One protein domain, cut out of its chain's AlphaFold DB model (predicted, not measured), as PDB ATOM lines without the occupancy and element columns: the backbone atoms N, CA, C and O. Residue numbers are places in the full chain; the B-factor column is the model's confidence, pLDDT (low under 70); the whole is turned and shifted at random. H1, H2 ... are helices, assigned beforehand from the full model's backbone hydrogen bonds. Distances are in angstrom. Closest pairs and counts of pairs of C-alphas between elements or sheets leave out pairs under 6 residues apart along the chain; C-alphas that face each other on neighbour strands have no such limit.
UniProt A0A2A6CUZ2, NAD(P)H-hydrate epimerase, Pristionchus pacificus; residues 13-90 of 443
ATOM      1  N   ASP A  13      85.482  51.644 133.292       43.47
ATOM      2  CA  ASP A  13      85.924  51.810 134.691       43.47
ATOM      3  C   ASP A  13      85.118  52.906 135.432       43.47
ATOM      4  O   ASP A  13      85.613  53.985 135.758       43.47
ATOM      5  N   THR A  14      83.825  52.650 135.636       38.09
ATOM      6  CA  THR A  14      82.852  53.495 136.322       38.09
ATOM      7  C   THR A  14      83.150  53.523 137.802       38.09
ATOM      8  O   THR A  14      82.887  54.540 138.417       38.09
ATOM      9  N   SER A  15      83.793  52.492 138.359       40.94
ATOM     10  CA  SER A  15      84.193  52.469 139.764       40.94
ATOM     11  C   SER A  15      85.107  53.633 140.133       40.94
ATOM     12  O   SER A  15      84.857  54.310 141.124       40.94
ATOM     13  N   ASN A  16      86.138  53.921 139.333       45.59
ATOM     14  CA  ASN A  16      87.056  55.021 139.637       45.59
ATOM     15  C   ASN A  16      86.412  56.394 139.407       45.59
ATOM     16  O   ASN A  16      86.677  57.330 140.157       45.59
ATOM     17  N   GLN A  17      85.548  56.517 138.399       48.88
ATOM     18  CA  GLN A  17      84.830  57.759 138.124       48.88
ATOM     19  C   GLN A  17      83.748  58.034 139.184       48.88
ATOM     20  O   GLN A  17      83.657  59.153 139.677       48.88
ATOM     21  N   GLU A  18      83.007  57.007 139.607       45.97
ATOM     22  CA  GLU A  18      82.030  57.067 140.698       45.97
ATOM     23  C   GLU A  18      82.697  57.419 142.030       45.97
ATOM     24  O   GLU A  18      82.174  58.262 142.750       45.97
ATOM     25  N   ILE A  19      83.872  56.858 142.345       51.19
ATOM     26  CA  ILE A  19      84.628  57.223 143.557       51.19
ATOM     27  C   ILE A  19      85.034  58.706 143.523       51.19
ATOM     28  O   ILE A  19      84.812  59.426 144.495       51.19
ATOM     29  N   VAL A  20      85.564  59.191 142.394       57.25
ATOM     30  CA  VAL A  20      85.966  60.601 142.229       57.25
ATOM     31  C   VAL A  20      84.763  61.551 142.307       57.25
ATOM     32  O   VAL A  20      84.870  62.651 142.859       57.25
ATOM     33  N   ASP A  21      83.610  61.142 141.778       57.38
ATOM     34  CA  ASP A  21      82.385  61.942 141.795       57.38
ATOM     35  C   ASP A  21      81.726  61.966 143.192       57.38
ATOM     36  O   ASP A  21      81.215  63.013 143.607       57.38
ATOM     37  N   VAL A  22      81.812  60.870 143.960       60.22
ATOM     38  CA  VAL A  22      81.384  60.799 145.372       60.22
ATOM     39  C   VAL A  22      82.254  61.693 146.260       60.22
ATOM     40  O   VAL A  22      81.718  62.530 146.989       60.22
ATOM     41  N   GLU A  23      83.583  61.607 146.148       66.81
ATOM     42  CA  GLU A  23      84.515  62.448 146.921       66.81
ATOM     43  C   GLU A  23      84.297  63.945 146.655       66.81
ATOM     44  O   GLU A  23      84.401  64.784 147.553       66.81
ATOM     45  N   ARG A  24      83.944  64.306 145.418       65.88
ATOM     46  CA  ARG A  24      83.663  65.694 145.052       65.88
ATOM     47  C   ARG A  24      82.376  66.218 145.683       65.88
ATOM     48  O   ARG A  24      82.368  67.359 146.146       65.88
ATOM     49  N   ALA A  25      81.311  65.419 145.711       69.56
ATOM     50  CA  ALA A  25      80.050  65.810 146.335       69.56
ATOM     51  C   ALA A  25      80.222  66.064 147.845       69.56
ATOM     52  O   ALA A  25      79.694  67.042 148.381       69.56
ATOM     53  N   GLU A  26      81.027  65.238 148.517       77.06
ATOM     54  CA  GLU A  26      81.383  65.429 149.927       77.06
ATOM     55  C   GLU A  26      82.196  66.714 150.151       77.06
ATOM     56  O   GLU A  26      81.955  67.458 151.107       77.06
ATOM     57  N   LEU A  27      83.121  67.027 149.241       71.50
ATOM     58  CA  LEU A  27      83.958  68.228 149.303       71.50
ATOM     59  C   LEU A  27      83.143  69.511 149.057       71.50
ATOM     60  O   LEU A  27      83.334  70.518 149.741       71.50
ATOM     61  N   GLU A  28      82.176  69.464 148.136       73.88
ATOM     62  CA  GLU A  28      81.217  70.549 147.894       73.88
ATOM     63  C   GLU A  28      80.317  70.789 149.121       73.88
ATOM     64  O   GLU A  28      80.118  71.941 149.524       73.88
ATOM     65  N   ALA A  29      79.863  69.722 149.789       78.75
ATOM     66  CA  ALA A  29      79.117  69.817 151.043       78.75
ATOM     67  C   ALA A  29      79.967  70.404 152.188       78.75
ATOM     68  O   ALA A  29      79.509  71.287 152.919       78.75
ATOM     69  N   ALA A  30      81.231  69.989 152.318       78.50
ATOM     70  CA  ALA A  30      82.156  70.532 153.313       78.50
ATOM     71  C   ALA A  30      82.448  72.027 153.086       78.50
ATOM     72  O   ALA A  30      82.508  72.806 154.041       78.50
ATOM     73  N   HIS A  31      82.577  72.451 151.826       71.06
ATOM     74  CA  HIS A  31      82.762  73.858 151.464       71.06
ATOM     75  C   HIS A  31      81.533  74.712 151.797       71.06
ATOM     76  O   HIS A  31      81.694  75.842 152.263       71.06
ATOM     77  N   ALA A  32      80.322  74.175 151.623       74.75
ATOM     78  CA  ALA A  32      79.087  74.850 152.018       74.75
ATOM     79  C   ALA A  32      79.010  75.052 153.543       74.75
ATOM     80  O   ALA A  32      78.748  76.162 154.005       74.75
ATOM     81  N   ILE A  33      79.341  74.016 154.324       81.62
ATOM     82  CA  ILE A  33      79.392  74.084 155.797       81.62
ATOM     83  C   ILE A  33      80.447  75.097 156.267       81.62
ATOM     84  O   ILE A  33      80.221  75.856 157.215       81.62
ATOM     85  N   PHE A  34      81.614  75.128 155.619       77.06
ATOM     86  CA  PHE A  34      82.658  76.103 155.930       77.06
ATOM     87  C   PHE A  34      82.214  77.534 155.608       77.06
ATOM     88  O   PHE A  34      82.400  78.422 156.437       77.06
ATOM     89  N   ALA A  35      81.600  77.761 154.443       78.06
ATOM     90  CA  ALA A  35      81.104  79.074 154.038       78.06
ATOM     91  C   ALA A  35      80.056  79.620 155.022       78.06
ATOM     92  O   ALA A  35      80.107  80.798 155.385       78.06
ATOM     93  N   GLU A  36      79.168  78.750 155.515       80.75
ATOM     94  CA  GLU A  36      78.179  79.078 156.545       80.75
ATOM     95  C   GLU A  36      78.850  79.475 157.869       80.75
ATOM     96  O   GLU A  36      78.577  80.547 158.412       80.75
ATOM     97  N   LYS A  37      79.799  78.663 158.360       82.12
ATOM     98  CA  LYS A  37      80.533  78.948 159.608       82.12
ATOM     99  C   LYS A  37      81.402  80.201 159.521       82.12
ATOM    100  O   LYS A  37      81.505  80.943 160.496       82.12
ATOM    101  N   ALA A  38      82.023  80.441 158.371       78.69
ATOM    102  CA  ALA A  38      82.902  81.582 158.144       78.69
ATOM    103  C   ALA A  38      82.136  82.875 157.807       78.69
ATOM    104  O   ALA A  38      82.752  83.938 157.754       78.69
ATOM    105  N   LYS A  39      80.811  82.808 157.585       79.31
ATOM    106  CA  LYS A  39      79.973  83.922 157.096       79.31
ATOM    107  C   LYS A  39      80.501  84.549 155.796       79.31
ATOM    108  O   LYS A  39      80.325  85.743 155.563       79.31
ATOM    109  N   VAL A  40      81.160  83.755 154.949       76.50
ATOM    110  CA  VAL A  40      81.717  84.216 153.670       76.50
ATOM    111  C   VAL A  40      80.764  83.825 152.549       76.50
ATOM    112  O   VAL A  40      80.584  82.648 152.247       76.50
ATOM    113  N   THR A  41      80.168  84.817 151.893       58.84
ATOM    114  CA  THR A  41      79.347  84.600 150.698       58.84
ATOM    115  C   THR A  41      80.255  84.521 149.471       58.84
ATOM    116  O   THR A  41      80.831  85.534 149.079       58.84
ATOM    117  N   GLY A  42      80.394  83.337 148.861       57.88
ATOM    118  CA  GLY A  42      81.092  83.188 147.572       57.88
ATOM    119  C   GLY A  42      82.172  82.107 147.486       57.88
ATOM    120  O   GLY A  42      83.020  82.178 146.598       57.88
ATOM    121  N   VAL A  43      82.173  81.104 148.366       60.19
ATOM    122  CA  VAL A  43      83.066  79.950 148.194       60.19
ATOM    123  C   VAL A  43      82.541  79.103 147.036       60.19
ATOM    124  O   VAL A  43      81.500  78.463 147.152       60.19
ATOM    125  N   THR A  44      83.247  79.117 145.906       59.91
ATOM    126  CA  THR A  44      82.974  78.197 144.796       59.91
ATOM    127  C   THR A  44      83.945  77.021 144.869       59.91
ATOM    128  O   THR A  44      85.145  77.232 145.078       59.91
ATOM    129  N   PRO A  45      83.465  75.772 144.734       64.75
ATOM    130  CA  PRO A  45      84.357  74.631 144.597       64.75
ATOM    131  C   PRO A  45      85.221  74.829 143.352       64.75
ATOM    132  O   PRO A  45      84.757  75.328 142.323       64.75
ATOM    133  N   SER A  46      86.508  74.488 143.451       65.00
ATOM    134  CA  SER A  46      87.410  74.697 142.325       65.00
ATOM    135  C   SER A  46      86.932  73.870 141.123       65.00
ATOM    136  O   SER A  46      86.617  72.693 141.308       65.00
ATOM    137  N   PRO A  47      86.891  74.438 139.905       70.44
ATOM    138  CA  PRO A  47      86.443  73.703 138.730       70.44
ATOM    139  C   PRO A  47      87.308  72.461 138.487       70.44
ATOM    140  O   PRO A  47      88.517  72.474 138.760       70.44
ATOM    141  N   ASN A  48      86.677  71.413 137.946       77.44
ATOM    142  CA  ASN A  48      87.334  70.152 137.609       77.44
ATOM    143  C   ASN A  48      88.582  70.426 136.756       77.44
ATOM    144  O   ASN A  48      88.542  71.243 135.832       77.44
ATOM    145  N   PHE A  49      89.681  69.725 137.042       76.69
ATOM    146  CA  PHE A  49      90.915  69.828 136.274       76.69
ATOM    147  C   PHE A  49      90.667  69.665 134.767       76.69
ATOM    148  O   PHE A  49      91.207  70.444 133.987       76.69
ATOM    149  N   GLY A  50      89.785  68.744 134.357       77.94
ATOM    150  CA  GLY A  50      89.425  68.519 132.952       77.94
ATOM    151  C   GLY A  50      88.815  69.739 132.247       77.94
ATOM    152  O   GLY A  50      89.123  69.982 131.079       77.94
ATOM    153  N   SER A  51      88.040  70.560 132.960       79.31
ATOM    154  CA  SER A  51      87.362  71.747 132.416       79.31
ATOM    155  C   SER A  51      88.189  73.036 132.496       79.31
ATOM    156  O   SER A  51      87.720  74.093 132.083       79.31
ATOM    157  N   LEU A  52      89.405  72.988 133.049       82.38
ATOM    158  CA  LEU A  52      90.282  74.157 133.143       82.38
ATOM    159  C   LEU A  52      90.867  74.559 131.780       82.38
ATOM    160  O   LEU A  52      91.122  73.715 130.913       82.38
ATOM    161  N   LEU A  53      91.168  75.854 131.639       83.75
ATOM    162  CA  LEU A  53      91.940  76.386 130.516       83.75
ATOM    163  C   LEU A  53      93.364  75.792 130.491       83.75
ATOM    164  O   LEU A  53      93.907  75.496 131.563       83.75
ATOM    165  N   PRO A  54      93.998  75.661 129.307       83.38
ATOM    166  CA  PRO A  54      95.329  75.063 129.165       83.38
ATOM    167  C   PRO A  54      96.381  75.670 130.103       83.38
ATOM    168  O   PRO A  54      97.036  74.941 130.843       83.38
ATOM    169  N   ASP A  55      96.470  76.998 130.175       75.06
ATOM    170  CA  ASP A  55      97.448  77.682 131.031       75.06
ATOM    171  C   ASP A  55      97.210  77.414 132.521       75.06
ATOM    172  O   ASP A  55      98.148  77.232 133.301       75.06
ATOM    173  N   THR A  56      95.945  77.352 132.941       82.00
ATOM    174  CA  THR A  56      95.577  77.048 134.328       82.00
ATOM    175  C   THR A  56      95.884  75.593 134.677       82.00
ATOM    176  O   THR A  56      96.369  75.330 135.780       82.00
ATOM    177  N   LYS A  57      95.663  74.656 133.741       83.88
ATOM    178  CA  LYS A  57      96.086  73.253 133.881       83.88
ATOM    179  C   LYS A  57      97.593  73.174 134.072       83.88
ATOM    180  O   LYS A  57      98.041  72.590 135.055       83.88
ATOM    181  N   MET A  58      98.360  73.832 133.202       79.62
ATOM    182  CA  MET A  58      99.820  73.838 133.273       79.62
ATOM    183  C   MET A  58     100.320  74.399 134.603       79.62
ATOM    184  O   MET A  58     101.114  73.747 135.271       79.62
ATOM    185  N   ARG A  59      99.804  75.548 135.061       83.88
ATOM    186  CA  ARG A  59     100.176  76.120 136.370       83.88
ATOM    187  C   ARG A  59      99.926  75.152 137.526       83.88
ATOM    188  O   ARG A  59     100.798  74.992 138.378       83.88
ATOM    189  N   LYS A  60      98.768  74.484 137.549       85.44
ATOM    190  CA  LYS A  60      98.450  73.485 138.582       85.44
ATOM    191  C   LYS A  60      99.366  72.258 138.497       85.44
ATOM    192  O   LYS A  60      99.833  71.791 139.531       85.44
ATOM    193  N   VAL A  61      99.680  71.780 137.290       86.44
ATOM    194  CA  VAL A  61     100.636  70.679 137.068       86.44
ATOM    195  C   VAL A  61     102.033  71.060 137.549       86.44
ATOM    196  O   VAL A  61     102.670  70.266 138.232       86.44
ATOM    197  N   TYR A  62     102.505  72.275 137.261       83.50
ATOM    198  CA  TYR A  62     103.801  72.751 137.750       83.50
ATOM    199  C   TYR A  62     103.842  72.860 139.272       83.50
ATOM    200  O   TYR A  62     104.822  72.434 139.882       83.50
ATOM    201  N   ALA A  63     102.781  73.382 139.894       86.62
ATOM    202  CA  ALA A  63     102.675  73.441 141.348       86.62
ATOM    203  C   ALA A  63     102.722  72.035 141.965       86.62
ATOM    204  O   ALA A  63     103.501  71.797 142.887       86.62
ATOM    205  N   MET A  64     101.965  71.090 141.400       85.12
ATOM    206  CA  MET A  64     101.975  69.697 141.843       85.12
ATOM    207  C   MET A  64     103.354  69.062 141.658       85.12
ATOM    208  O   MET A  64     103.891  68.512 142.607       85.12
ATOM    209  N   LYS A  65     103.979  69.219 140.485       85.62
ATOM    210  CA  LYS A  65     105.328  68.708 140.195       85.62
ATOM    211  C   LYS A  65     106.368  69.243 141.182       85.62
ATOM    212  O   LYS A  65     107.249  68.509 141.620       85.62
ATOM    213  N   LYS A  66     106.272  70.526 141.538       88.19
ATOM    214  CA  LYS A  66     107.163  71.152 142.520       88.19
ATOM    215  C   LYS A  66     106.974  70.536 143.907       88.19
ATOM    216  O   LYS A  66     107.964  70.197 144.548       88.19
ATOM    217  N   LEU A  67     105.725  70.357 144.341       86.69
ATOM    218  CA  LEU A  67     105.397  69.734 145.625       86.69
ATOM    219  C   LEU A  67     105.832  68.271 145.680       86.69
ATOM    220  O   LEU A  67     106.471  67.864 146.644       86.69
ATOM    221  N   THR A  68     105.548  67.489 144.638       85.81
ATOM    222  CA  THR A  68     105.968  66.088 144.577       85.81
ATOM    223  C   THR A  68     107.483  65.979 144.628       85.81
ATOM    224  O   THR A  68     107.999  65.149 145.365       85.81
ATOM    225  N   ASN A  69     108.211  66.833 143.897       84.88
ATOM    226  CA  ASN A  69     109.673  66.819 143.901       84.88
ATOM    227  C   ASN A  69     110.250  67.185 145.271       84.88
ATOM    228  O   ASN A  69     111.152  66.499 145.735       84.88
ATOM    229  N   ALA A  70     109.702  68.206 145.933       87.69
ATOM    230  CA  ALA A  70     110.109  68.575 147.288       87.69
ATOM    231  C   ALA A  70     109.809  67.458 148.302       87.69
ATOM    232  O   ALA A  70     110.623  67.154 149.166       87.69
ATOM    233  N   ASN A  71     108.662  66.791 148.179       86.38
ATOM    234  CA  ASN A  71     108.335  65.666 149.050       86.38
ATOM    235  C   ASN A  71     109.261  64.472 148.796       86.38
ATOM    236  O   ASN A  71     109.734  63.851 149.741       86.38
ATOM    237  N   ALA A  72     109.570  64.168 147.535       85.12
ATOM    238  CA  ALA A  72     110.489  63.087 147.199       85.12
ATOM    239  C   ALA A  72     111.923  63.371 147.660       85.12
ATOM    240  O   ALA A  72     112.583  62.441 148.109       85.12
ATOM    241  N   SER A  73     112.383  64.628 147.627       88.00
ATOM    242  CA  SER A  73     113.697  64.991 148.172       88.00
ATOM    243  C   SER A  73     113.760  64.832 149.695       88.00
ATOM    244  O   SER A  73     114.814  64.520 150.232       88.00
ATOM    245  N   VAL A  74     112.640  65.027 150.401       91.00
ATOM    246  CA  VAL A  74     112.550  64.804 151.855       91.00
ATOM    247  C   VAL A  74     112.476  63.312 152.191       91.00
ATOM    248  O   VAL A  74     113.122  62.863 153.133       91.00
ATOM    249  N   ILE A  75     111.697  62.540 151.431       88.81
ATOM    250  CA  ILE A  75     111.473  61.108 151.682       88.81
ATOM    251  C   ILE A  75     112.695  60.272 151.282       88.81
ATOM    252  O   ILE A  75     113.084  59.361 152.008       88.81
ATOM    253  N   ALA A  76     113.293  60.567 150.128       88.25
ATOM    254  CA  ALA A  76     114.420  59.830 149.569       88.25
ATOM    255  C   ALA A  76     115.480  60.799 149.007       88.25
ATOM    256  O   ALA A  76     115.588  60.945 147.788       88.25
ATOM    257  N   PRO A  77     116.305  61.425 149.871       84.94
ATOM    258  CA  PRO A  77     117.268  62.453 149.464       84.94
ATOM    259  C   PRO A  77     118.252  61.995 148.381       84.94
ATOM    260  O   PRO A  77     118.582  62.758 147.481       84.94
ATOM    261  N   ASN A  78     118.671  60.728 148.435       88.62
ATOM    262  CA  ASN A  78     119.677  60.170 147.526       88.62
ATOM    263  C   ASN A  78     119.076  59.372 146.355       88.62
ATOM    264  O   ASN A  78     119.801  59.008 145.439       88.62
ATOM    265  N   HIS A  79     117.768  59.086 146.379       87.31
ATOM    266  CA  HIS A  79     117.089  58.224 145.393       87.31
ATOM    267  C   HIS A  79     115.800  58.872 144.858       87.31
ATOM    268  O   HIS A  79     114.832  58.196 144.502       87.31
ATOM    269  N   GLN A  80     115.771  60.206 144.812       86.88
ATOM    270  CA  GLN A  80     114.603  60.986 144.405       86.88
ATOM    271  C   GLN A  80     114.120  60.620 142.991       86.88
ATOM    272  O   GLN A  80     112.915  60.492 142.760       86.88
ATOM    273  N   GLU A  81     115.041  60.456 142.038       83.88
ATOM    274  CA  GLU A  81     114.701  60.153 140.641       83.88
ATOM    275  C   GLU A  81     114.111  58.749 140.468       83.88
ATOM    276  O   GLU A  81     113.153  58.557 139.711       83.88
ATOM    277  N   GLU A  82     114.633  57.777 141.212       86.31
ATOM    278  CA  GLU A  82     114.161  56.395 141.193       86.31
ATOM    279  C   GLU A  82     112.753  56.292 141.792       86.31
ATOM    280  O   GLU A  82     111.847  55.734 141.168       86.31
ATOM    281  N   LEU A  83     112.518  56.957 142.930       86.88
ATOM    282  CA  LEU A  83     111.198  57.049 143.556       86.88
ATOM    283  C   LEU A  83     110.177  57.724 142.630       86.88
ATOM    284  O   LEU A  83     109.048  57.252 142.497       86.88
ATOM    285  N   MET A  84     110.572  58.793 141.933       83.81
ATOM    286  CA  MET A  84     109.718  59.454 140.943       83.81
ATOM    287  C   MET A  84     109.395  58.567 139.745       83.81
ATOM    288  O   MET A  84     108.295  58.641 139.194       83.81
ATOM    289  N   THR A  85     110.340  57.730 139.329       84.69
ATOM    290  CA  THR A  85     110.148  56.778 138.232       84.69
ATOM    291  C   THR A  85     109.166  55.683 138.639       84.69
ATOM    292  O   THR A  85     108.206  55.428 137.911       84.69
ATOM    293  N   MET A  86     109.321  55.125 139.840       81.62
ATOM    294  CA  MET A  86     108.372  54.166 140.410       81.62
ATOM    295  C   MET A  86     106.972  54.765 140.597       81.62
ATOM    296  O   MET A  86     105.976  54.129 140.261       81.62
ATOM    297  N   TYR A  87     106.884  56.005 141.084       81.50
ATOM    298  CA  TYR A  87     105.621  56.724 141.269       81.50
ATOM    299  C   TYR A  87     104.884  56.962 139.943       81.50
ATOM    300  O   TYR A  87     103.675  56.757 139.847       81.50
ATOM    301  N   LYS A  88     105.606  57.335 138.877       78.12
ATOM    302  CA  LYS A  88     105.018  57.445 137.531       78.12
ATOM    303  C   LYS A  88     104.479  56.098 137.046       78.12
ATOM    304  O   LYS A  88     103.396  56.057 136.475       78.12
ATOM    305  N   GLN A  89     105.200  55.007 137.293       74.94
ATOM    306  CA  GLN A  89     104.787  53.659 136.890       74.94
ATOM    307  C   GLN A  89     103.587  53.118 137.681       74.94
ATOM    308  O   GLN A  89     102.867  52.268 137.162       74.94
ATOM    309  N   SER A  90     103.366  53.577 138.918       75.19
ATOM    310  CA  SER A  90     102.224  53.154 139.738       75.19
ATOM    311  C   SER A  90     100.947  53.950 139.458       75.19
ATOM    312  O   SER A  90      99.861  53.381 139.541       75.19
TER     313      SER A  90
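This is residues 13 to 90 of the 443 residues of the protein "NAD(P)H-hydrate epimerase" of Pristionchus pacificus (UniProt A0A2A6CUZ2). Three helices make an open, loose frame: long H1 lies on one side, and across a gap H2 and short H3 meet as a corner. A long stretch with no named element, residues 39 to 53, folds back near the later part of H1 and crosses to H2. The printed part has 78 residues, with three named helices in the order H1, H2, H3 and no named strand; the class is all helix. It is only just loose, close to extended, with a radius of gyration of the C-alphas of 17.0 A and spans of 47 by 33 by 26 A.

H1, residues 14 to 38, touches no helix. H2, residues 54 to 75, touches H3, residues 80 to 90, with residues 69 to 73 alone; the closest C-alphas, of Ala 72 and Gln 80, are 5.4 A apart. H2 and H3 run opposite ways at a steep tilt of 59 degrees. In H1, H2 and H3 every O i to N i+4 pair is within hydrogen-bond range.

H1 is 35.6 A long from C-alpha 14 at (82.852, 53.495, 136.322), H2 31.0 A, and H3 15.4 A, ending at C-alpha 90 at (102.224, 53.154, 139.738).

The C-alphas farthest apart, of Thr 41 and Asn 78, are 47.3 A apart. The printed part has no cut. The link from H1 to H2 is long. Residues 13 to 25 and 41 to 46 have pLDDT under 70.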